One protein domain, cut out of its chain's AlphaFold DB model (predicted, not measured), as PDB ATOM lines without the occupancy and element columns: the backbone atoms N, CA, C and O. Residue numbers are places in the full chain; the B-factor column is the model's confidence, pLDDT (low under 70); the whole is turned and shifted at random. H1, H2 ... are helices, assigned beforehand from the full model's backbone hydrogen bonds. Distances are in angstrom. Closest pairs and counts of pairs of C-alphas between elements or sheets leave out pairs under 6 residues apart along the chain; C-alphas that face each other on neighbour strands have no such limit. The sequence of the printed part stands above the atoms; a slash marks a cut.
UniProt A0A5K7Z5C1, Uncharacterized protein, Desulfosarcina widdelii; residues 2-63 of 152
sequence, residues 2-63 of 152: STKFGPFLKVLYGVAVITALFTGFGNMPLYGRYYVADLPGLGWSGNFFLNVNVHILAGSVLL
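What this domain is: This is residues 2 to 63 of the 152 residues of an uncharacterized protein of Desulfosarcina widdelii (UniProt A0A5K7Z5C1). Two long helices, H1 and H3, run side by side in opposite directions, and a long looping stretch with the short helix H2 joins them at one end. At the other end, residues 2 to 11, of which 7 to 11 belong to H1, stick out and add to the length. The printed part has 62 residues with three named helices, in the order H1, H2, H3, and no named strand; the class is all helix. The whole is loose, with a radius of gyration of the C-alphas of 13.7 A, and spans 43 by 21 by 14 A.

Where its parts are: H1 covers residues 7 to 26, from C-alpha 7 at (-24.471, -9.791, 21.595), and is 28.5 A long. H2 covers residues 43 to 46. H3 covers residues 48 to 63, is 22.0 A long and ends with C-alpha 63 at (-32.332, -9.153, 5.203).

How they stand to each other: H1 and H3 touch, the closest C-alphas being those of Thr 23 and Asn 51, 4.7 A apart. They run opposite ways at a shallow tilt of 33 degrees, only just short of steep. H1, with residues 23 to 26 alone, only just touches H2, with 3 pairs of C-alphas within 8 A; the closest are those of Gly 26 and Ser 45, 6.4 A apart. H2 and H3 are close but not clearly touching, with the closest C-alphas, those of Ser 45 and Asn 51, 7.0 A apart. In H1 and H3 every O i to N i+4 pair is within hydrogen-bond range; H2 is too short for such a pair.

The domain as a whole: The C-alphas of Ser 2 and Arg 33, the two farthest apart, are 43.7 A apart. Without residues 2 to 11 the body spans 31 by 17 by 14 A. The link from H1 to H2, residues 27 to 42, is long; that from H2 to H3 is tight. The printed part has no cut. Its mean pLDDT is 92.2, and residues 2 to 5 are under 70.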
ATOM      1  N   SER A   2     -14.358 -11.862  22.315       34.84
ATOM      2  CA  SER A   2     -15.297 -10.779  22.002       34.84
ATOM      3  C   SER A   2     -15.653 -10.864  20.524       34.84
ATOM      4  O   SER A   2     -14.786 -10.858  19.652       34.84
ATOM      5  N   THR A   3     -16.926 -11.034  20.224       46.84
ATOM      6  CA  THR A   3     -17.395 -11.035  18.846       46.84
ATOM      7  C   THR A   3     -17.684  -9.623  18.395       46.84
ATOM      8  O   THR A   3     -18.383  -8.882  19.070       46.84
ATOM      9  N   LYS A   4     -17.165  -9.314  17.211       62.28
ATOM     10  CA  LYS A   4     -17.098  -8.000  16.560       62.28
ATOM     11  C   LYS A   4     -18.477  -7.364  16.280       62.28
ATOM     12  O   LYS A   4     -18.553  -6.170  16.035       62.28
ATOM     13  N   PHE A   5     -19.552  -8.150  16.365       64.88
ATOM     14  CA  PHE A   5     -20.936  -7.684  16.425       64.88
ATOM     15  C   PHE A   5     -21.483  -7.881  17.840       64.88
ATOM     16  O   PHE A   5     -21.257  -8.936  18.446       64.88
ATOM     17  N   GLY A   6     -22.207  -6.874  18.342       76.94
ATOM     18  CA  GLY A   6     -22.775  -6.888  19.688       76.94
ATOM     19  C   GLY A   6     -23.630  -8.137  19.955       76.94
ATOM     20  O   GLY A   6     -24.197  -8.707  19.017       76.94
ATOM     21  N   PRO A   7     -23.738  -8.577  21.223       84.81
ATOM     22  CA  PRO A   7     -24.471  -9.791  21.595       84.81
ATOM     23  C   PRO A   7     -25.910  -9.779  21.070       84.81
ATOM     24  O   PRO A   7     -26.394 -10.799  20.584       84.81
ATOM     25  N   PHE A   8     -26.534  -8.600  21.055       89.00
ATOM     26  CA  PHE A   8     -27.855  -8.372  20.484       89.00
ATOM     27  C   PHE A   8     -27.975  -8.843  19.027       89.00
ATOM     28  O   PHE A   8     -28.870  -9.620  18.711       89.00
ATOM     29  N   LEU A   9     -27.050  -8.451  18.141       89.25
ATOM     30  CA  LEU A   9     -27.156  -8.767  16.713       89.25
ATOM     31  C   LEU A   9     -27.037 -10.269  16.439       89.25
ATOM     32  O   LEU A   9     -27.680 -10.790  15.532       89.25
ATOM     33  N   LYS A  10     -26.242 -10.987  17.237       88.81
ATOM     34  CA  LYS A  10     -26.164 -12.446  17.129       88.81
ATOM     35  C   LYS A  10     -27.444 -13.136  17.557       88.81
ATOM     36  O   LYS A  10     -27.844 -14.095  16.905       88.81
ATOM     37  N   VAL A  11     -28.018 -12.697  18.677       93.31
ATOM     38  CA  VAL A  11     -29.274 -13.252  19.185       93.31
ATOM     39  C   VAL A  11     -30.366 -12.981  18.164       93.31
ATOM     40  O   VAL A  11     -31.045 -13.914  17.756       93.31
ATOM     41  N   LEU A  12     -30.447 -11.748  17.660       95.69
ATOM     42  CA  LEU A  12     -31.392 -11.361  16.620       95.69
ATOM     43  C   LEU A  12     -31.244 -12.225  15.361       95.69
ATOM     44  O   LEU A  12     -32.228 -12.783  14.888       95.69
ATOM     45  N   TYR A  13     -30.019 -12.396  14.858       95.44
ATOM     46  CA  TYR A  13     -29.731 -13.280  13.729       95.44
ATOM     47  C   TYR A  13     -30.155 -14.730  14.005       95.44
ATOM     48  O   TYR A  13     -30.843 -15.336  13.190       95.44
ATOM     49  N   GLY A  14     -29.756 -15.294  15.149       95.50
ATOM     50  CA  GLY A  14     -30.044 -16.685  15.499       95.50
ATOM     51  C   GLY A  14     -31.540 -16.953  15.648       95.50
ATOM     52  O   GLY A  14     -32.047 -17.906  15.062       95.50
ATOM     53  N   VAL A  15     -32.246 -16.078  16.370       97.62
ATOM     54  CA  VAL A  15     -33.704 -16.135  16.527       97.62
ATOM     55  C   VAL A  15     -34.377 -16.020  15.167       97.62
ATOM     56  O   VAL A  15     -35.170 -16.887  14.819       97.62
ATOM     57  N   ALA A  16     -34.010 -15.028  14.351       98.12
ATOM     58  CA  ALA A  16     -34.623 -14.840  13.042       98.12
ATOM     59  C   ALA A  16     -34.380 -16.034  12.099       98.12
ATOM     60  O   ALA A  16     -35.303 -16.436  11.397       98.12
ATOM     61  N   VAL A  17     -33.192 -16.658  12.119       97.69
ATOM     62  CA  VAL A  17     -32.921 -17.891  11.354       97.69
ATOM     63  C   VAL A  17     -33.833 -19.030  11.808       97.69
ATOM     64  O   VAL A  17     -34.433 -19.691  10.964       97.69
ATOM     65  N   ILE A  18     -33.949 -19.266  13.116       97.75
ATOM     66  CA  ILE A  18     -34.771 -20.359  13.660       97.75
ATOM     67  C   ILE A  18     -36.253 -20.119  13.355       97.75
ATOM     68  O   ILE A  18     -36.937 -21.024  12.879       97.75
ATOM     69  N   THR A  19     -36.738 -18.894  13.569       98.25
ATOM     70  CA  THR A  19     -38.120 -18.507  13.276       98.25
ATOM     71  C   THR A  19     -38.430 -18.653  11.790       98.25
ATOM     72  O   THR A  19     -39.437 -19.272  11.450       98.25
ATOM     73  N   ALA A  20     -37.567 -18.143  10.901       98.19
ATOM     74  CA  ALA A  20     -37.745 -18.277   9.457       98.19
ATOM     75  C   ALA A  20     -37.739 -19.750   9.031       98.19
ATOM     76  O   ALA A  20     -38.567 -20.153   8.223       98.19
ATOM     77  N   LEU A  21     -36.859 -20.573   9.603       96.75
ATOM     78  CA  LEU A  21     -36.796 -21.994   9.284       96.75
ATOM     79  C   LEU A  21     -38.092 -22.719   9.664       96.75
ATOM     80  O   LEU A  21     -38.689 -23.379   8.817       96.75
ATOM     81  N   PHE A  22     -38.543 -22.566  10.911       96.81
ATOM     82  CA  PHE A  22     -39.761 -23.212  11.404       96.81
ATOM     83  C   PHE A  22     -40.981 -22.778  10.582       96.81
ATOM     84  O   PHE A  22     -41.660 -23.584   9.953       96.81
ATOM     85  N   THR A  23     -41.211 -21.474  10.478       97.62
ATOM     86  CA  THR A  23     -42.372 -20.948   9.742       97.62
ATOM     87  C   THR A  23     -42.289 -21.189   8.233       97.62
ATOM     88  O   THR A  23     -43.317 -21.345   7.582       97.62
ATOM     89  N   GLY A  24     -41.084 -21.324   7.670       96.44
ATOM     90  CA  GLY A  24     -40.879 -21.713   6.275       96.44
ATOM     91  C   GLY A  24     -41.343 -23.143   5.992       96.44
ATOM     92  O   GLY A  24     -42.011 -23.382   4.988       96.44
ATOM     93  N   PHE A  25     -41.070 -24.084   6.902       95.88
ATOM     94  CA  PHE A  25     -41.660 -25.425   6.838       95.88
ATOM     95  C   PHE A  25     -43.172 -25.406   7.095       95.88
ATOM     96  O   PHE A  25     -43.892 -26.165   6.454       95.88
ATOM     97  N   GLY A  26     -43.660 -24.513   7.960       94.25
ATOM     98  CA  GLY A  26     -45.091 -24.315   8.217       94.25
ATOM     99  C   GLY A  26     -45.889 -23.720   7.045       94.25
ATOM    100  O   GLY A  26     -47.108 -23.874   6.995       94.25
ATOM    101  N   ASN A  27     -45.227 -23.080   6.074       93.56
ATOM    102  CA  ASN A  27     -45.855 -22.665   4.811       93.56
ATOM    103  C   ASN A  27     -46.153 -23.857   3.894       93.56
ATOM    104  O   ASN A  27     -46.996 -23.768   3.001       93.56
ATOM    105  N   MET A  28     -45.456 -24.972   4.099       92.06
ATOM    106  CA  MET A  28     -45.801 -26.244   3.486       92.06
ATOM    107  C   MET A  28     -46.829 -26.951   4.382       92.06
ATOM    108  O   MET A  28     -46.780 -26.806   5.604       92.06
ATOM    109  N   PRO A  29     -47.749 -27.762   3.831       88.25
ATOM    110  CA  PRO A  29     -48.758 -28.474   4.617       88.25
ATOM    111  C   PRO A  29     -48.148 -29.674   5.372       88.25
ATOM    112  O   PRO A  29     -48.631 -30.796   5.257       88.25
ATOM    113  N   LEU A  30     -47.048 -29.468   6.100       92.50
ATOM    114  CA  LEU A  30     -46.294 -30.501   6.812       92.50
ATOM    115  C   LEU A  30     -46.796 -30.671   8.246       92.50
ATOM    116  O   LEU A  30     -46.967 -31.794   8.702       92.50
ATOM    117  N   TYR A  31     -47.069 -29.576   8.956       94.88
ATOM    118  CA  TYR A  31     -47.336 -29.631  10.397       94.88
ATOM    119  C   TYR A  31     -48.651 -30.314  10.770       94.88
ATOM    120  O   TYR A  31     -48.689 -31.010  11.779       94.88
ATOM    121  N   GLY A  32     -49.678 -30.221   9.922       90.94
ATOM    122  CA  GLY A  32     -50.882 -31.045  10.067       90.94
ATOM    123  C   GLY A  32     -50.674 -32.505   9.641       90.94
ATOM    124  O   GLY A  32     -51.263 -33.403  10.220       90.94
ATOM    125  N   ARG A  33     -49.806 -32.776   8.653       94.12
ATOM    126  CA  ARG A  33     -49.543 -34.149   8.171       94.12
ATOM    127  C   ARG A  33     -48.695 -34.978   9.132       94.12
ATOM    128  O   ARG A  33     -48.805 -36.198   9.139       94.12
ATOM    129  N   TYR A  34     -47.835 -34.316   9.897       95.31
ATOM    130  CA  TYR A  34     -46.909 -34.948  10.836       95.31
ATOM    131  C   TYR A  34     -47.248 -34.634  12.300       95.31
ATOM    132  O   TYR A  34     -46.362 -34.695  13.148       95.31
ATOM    133  N   TYR A  35     -48.508 -34.293  12.594       95.06
ATOM    134  CA  TYR A  35     -49.047 -34.115  13.951       95.06
ATOM    135  C   TYR A  35     -48.327 -33.065  14.821       95.06
ATOM    136  O   TYR A  35     -48.473 -33.042  16.041       95.06
ATOM    137  N   VAL A  36     -47.561 -32.150  14.214       95.44
ATOM    138  CA  VAL A  36     -46.903 -31.045  14.937       95.44
ATOM    139  C   VAL A  36     -47.949 -30.076  15.482       95.44
ATOM    140  O   VAL A  36     -47.806 -29.579  16.597       95.44
ATOM    141  N   ALA A  37     -49.017 -29.841  14.715       94.62
ATOM    142  CA  ALA A  37     -50.133 -29.002  15.141       94.62
ATOM    143  C   ALA A  37     -50.946 -29.625  16.292       94.62
ATOM    144  O   ALA A  37     -51.602 -28.895  17.029       94.62
ATOM    145  N   ASP A  38     -50.859 -30.942  16.484       95.88
ATOM    146  CA  ASP A  38     -51.613 -31.664  17.515       95.88
ATOM    147  C   ASP A  38     -50.870 -31.722  18.859       95.88
ATOM    148  O   ASP A  38     -51.421 -32.159  19.871       95.88
ATOM    149  N   LEU A  39     -49.619 -31.247  18.904       95.69
ATOM    150  CA  LEU A  39     -48.870 -31.119  20.150       95.69
ATOM    151  C   LEU A  39     -49.488 -30.028  21.050       95.69
ATOM    152  O   LEU A  39     -49.853 -28.952  20.557       95.69
ATOM    153  N   PRO A  40     -49.552 -30.240  22.380       96.50
ATOM    154  CA  PRO A  40     -50.088 -29.250  23.311       96.50
ATOM    155  C   PRO A  40     -49.409 -27.880  23.150       96.50
ATOM    156  O   PRO A  40     -48.192 -27.758  23.274       96.50
ATOM    157  N   GLY A  41     -50.198 -26.841  22.857       93.38
ATOM    158  CA  GLY A  41     -49.708 -25.470  22.660       93.38
ATOM    159  C   GLY A  41     -49.164 -25.143  21.258       93.38
ATOM    160  O   GLY A  41     -48.817 -23.989  21.011       93.38
ATOM    161  N   LEU A  42     -49.129 -26.100  20.321       95.19
ATOM    162  CA  LEU A  42     -48.641 -25.897  18.946       95.19
ATOM    163  C   LEU A  42     -49.734 -25.889  17.868       95.19
ATOM    164  O   LEU A  42     -49.403 -25.835  16.684       95.19
ATOM    165  N   GLY A  43     -51.018 -25.821  18.235       94.19
ATOM    166  CA  GLY A  43     -52.129 -25.716  17.270       94.19
ATOM    167  C   GLY A  43     -51.988 -24.560  16.271       94.19
ATOM    168  O   GLY A  43     -52.377 -24.674  15.111       94.19
ATOM    169  N   TRP A  44     -51.332 -23.470  16.678       94.38
ATOM    170  CA  TRP A  44     -51.036 -22.327  15.809       94.38
ATOM    171  C   TRP A  44     -50.126 -22.681  14.625       94.38
ATOM    172  O   TRP A  44     -50.218 -22.045  13.577       94.38
ATOM    173  N   SER A  45     -49.267 -23.697  14.765       95.31
ATOM    174  CA  SER A  45     -48.318 -24.102  13.724       95.31
ATOM    175  C   SER A  45     -49.027 -24.641  12.475       95.31
ATOM    176  O   SER A  45     -48.484 -24.549  11.379       95.31
ATOM    177  N   GLY A  46     -50.274 -25.111  12.589       94.25
ATOM    178  CA  GLY A  46     -51.100 -25.495  11.440       94.25
ATOM    179  C   GLY A  46     -51.649 -24.314  10.623       94.25
ATOM    180  O   GLY A  46     -52.179 -24.525   9.533       94.25
ATOM    181  N   ASN A  47     -51.538 -23.071  11.108       95.62
ATOM    182  CA  ASN A  47     -52.101 -21.897  10.443       95.62
ATOM    183  C   ASN A  47     -51.147 -21.334   9.377       95.62
ATOM    184  O   ASN A  47     -50.161 -20.661   9.687       95.62
ATOM    185  N   PHE A  48     -51.492 -21.547   8.105       94.56
ATOM    186  CA  PHE A  48     -50.723 -21.054   6.960       94.56
ATOM    187  C   PHE A  48     -50.516 -19.530   6.970       94.56
ATOM    188  O   PHE A  48     -49.397 -19.067   6.761       94.56
ATOM    189  N   PHE A  49     -51.564 -18.739   7.231       95.19
ATOM    190  CA  PHE A  49     -51.469 -17.273   7.209       95.19
ATOM    191  C   PHE A  49     -50.563 -16.739   8.320       95.19
ATOM    192  O   PHE A  49     -49.816 -15.783   8.117       95.19
ATOM    193  N   LEU A  50     -50.596 -17.373   9.492       96.25
ATOM    194  CA  LEU A  50     -49.680 -17.037  10.571       96.25
ATOM    195  C   LEU A  50     -48.235 -17.366  10.179       96.25
ATOM    196  O   LEU A  50     -47.364 -16.502  10.290       96.25
ATOM    197  N   ASN A  51     -47.990 -18.575   9.668       97.25
ATOM    198  CA  ASN A  51     -46.659 -18.995   9.237       97.25
ATOM    199  C   ASN A  51     -46.091 -18.071   8.155       97.25
ATOM    200  O   ASN A  51     -44.966 -17.599   8.307       97.25
ATOM    201  N   VAL A  52     -46.859 -17.733   7.114       95.94
ATOM    202  CA  VAL A  52     -46.339 -16.914   6.008       95.94
ATOM    203  C   VAL A  52     -45.999 -15.499   6.470       95.94
ATOM    204  O   VAL A  52     -44.935 -14.983   6.126       95.94
ATOM    205  N   ASN A  53     -46.836 -14.897   7.318       96.62
ATOM    206  CA  ASN A  53     -46.598 -13.554   7.842       96.62
ATOM    207  C   ASN A  53     -45.369 -13.515   8.760       96.62
ATOM    208  O   ASN A  53     -44.506 -12.649   8.607       96.62
ATOM    209  N   VAL A  54     -45.248 -14.479   9.679       98.12
ATOM    210  CA  VAL A  54     -44.090 -14.566  10.582       98.12
ATOM    211  C   VAL A  54     -42.814 -14.909   9.805       98.12
ATOM    212  O   VAL A  54     -41.756 -14.353  10.101       98.12
ATOM    213  N   HIS A  55     -42.900 -15.753   8.775       98.06
ATOM    214  CA  HIS A  55     -41.772 -16.087   7.908       98.06
ATOM    215  C   HIS A  55     -41.258 -14.862   7.148       98.06
ATOM    216  O   HIS A  55     -40.055 -14.602   7.144       98.06
ATOM    217  N   ILE A  56     -42.158 -14.076   6.546       97.25
ATOM    218  CA  ILE A  56     -41.805 -12.834   5.844       97.25
ATOM    219  C   ILE A  56     -41.180 -11.828   6.815       97.25
ATOM    220  O   ILE A  56     -40.172 -11.203   6.478       97.25
ATOM    221  N   LEU A  57     -41.713 -11.698   8.036       98.19
ATOM    222  CA  LEU A  57     -41.138 -10.831   9.065       98.19
ATOM    223  C   LEU A  57     -39.722 -11.280   9.456       98.19
ATOM    224  O   LEU A  57     -38.793 -10.471   9.449       98.19
ATOM    225  N   ALA A  58     -39.529 -12.568   9.744       98.44
ATOM    226  CA  ALA A  58     -38.220 -13.121  10.079       98.44
ATOM    227  C   ALA A  58     -37.221 -12.971   8.918       98.44
ATOM    228  O   ALA A  58     -36.082 -12.555   9.131       98.44
ATOM    229  N   GLY A  59     -37.658 -13.221   7.680       98.12
ATOM    230  CA  GLY A  59     -36.877 -12.982   6.467       98.12
ATOM    231  C   GLY A  59     -36.489 -11.511   6.291       98.12
ATOM    232  O   GLY A  59     -35.345 -11.219   5.950       98.12
ATOM    233  N   SER A  60     -37.394 -10.581   6.607       98.12
ATOM    234  CA  SER A  60     -37.130  -9.136   6.567       98.12
ATOM    235  C   SER A  60     -36.078  -8.721   7.599       98.12
ATOM    236  O   SER A  60     -35.164  -7.959   7.282       98.12
ATOM    237  N   VAL A  61     -36.142  -9.277   8.814       98.12
ATOM    238  CA  VAL A  61     -35.112  -9.078   9.847       98.12
ATOM    239  C   VAL A  61     -33.766  -9.636   9.386       98.12
ATOM    240  O   VAL A  61     -32.752  -8.949   9.497       98.12
ATOM    241  N   LEU A  62     -33.731 -10.848   8.821       98.06
ATOM    242  CA  LEU A  62     -32.499 -11.435   8.282       98.06
ATOM    243  C   LEU A  62     -31.908 -10.598   7.147       98.06
ATOM    244  O   LEU A  62     -30.693 -10.415   7.104       98.06
ATOM    245  N   LEU A  63     -32.752 -10.059   6.264       98.06
ATOM    246  CA  LEU A  63     -32.332  -9.153   5.203       98.06
ATOM    247  C   LEU A  63     -31.718  -7.873   5.781       98.06
ATOM    248  O   LEU A  63     -30.623  -7.493   5.374       98.06
TER     249      LEU A  63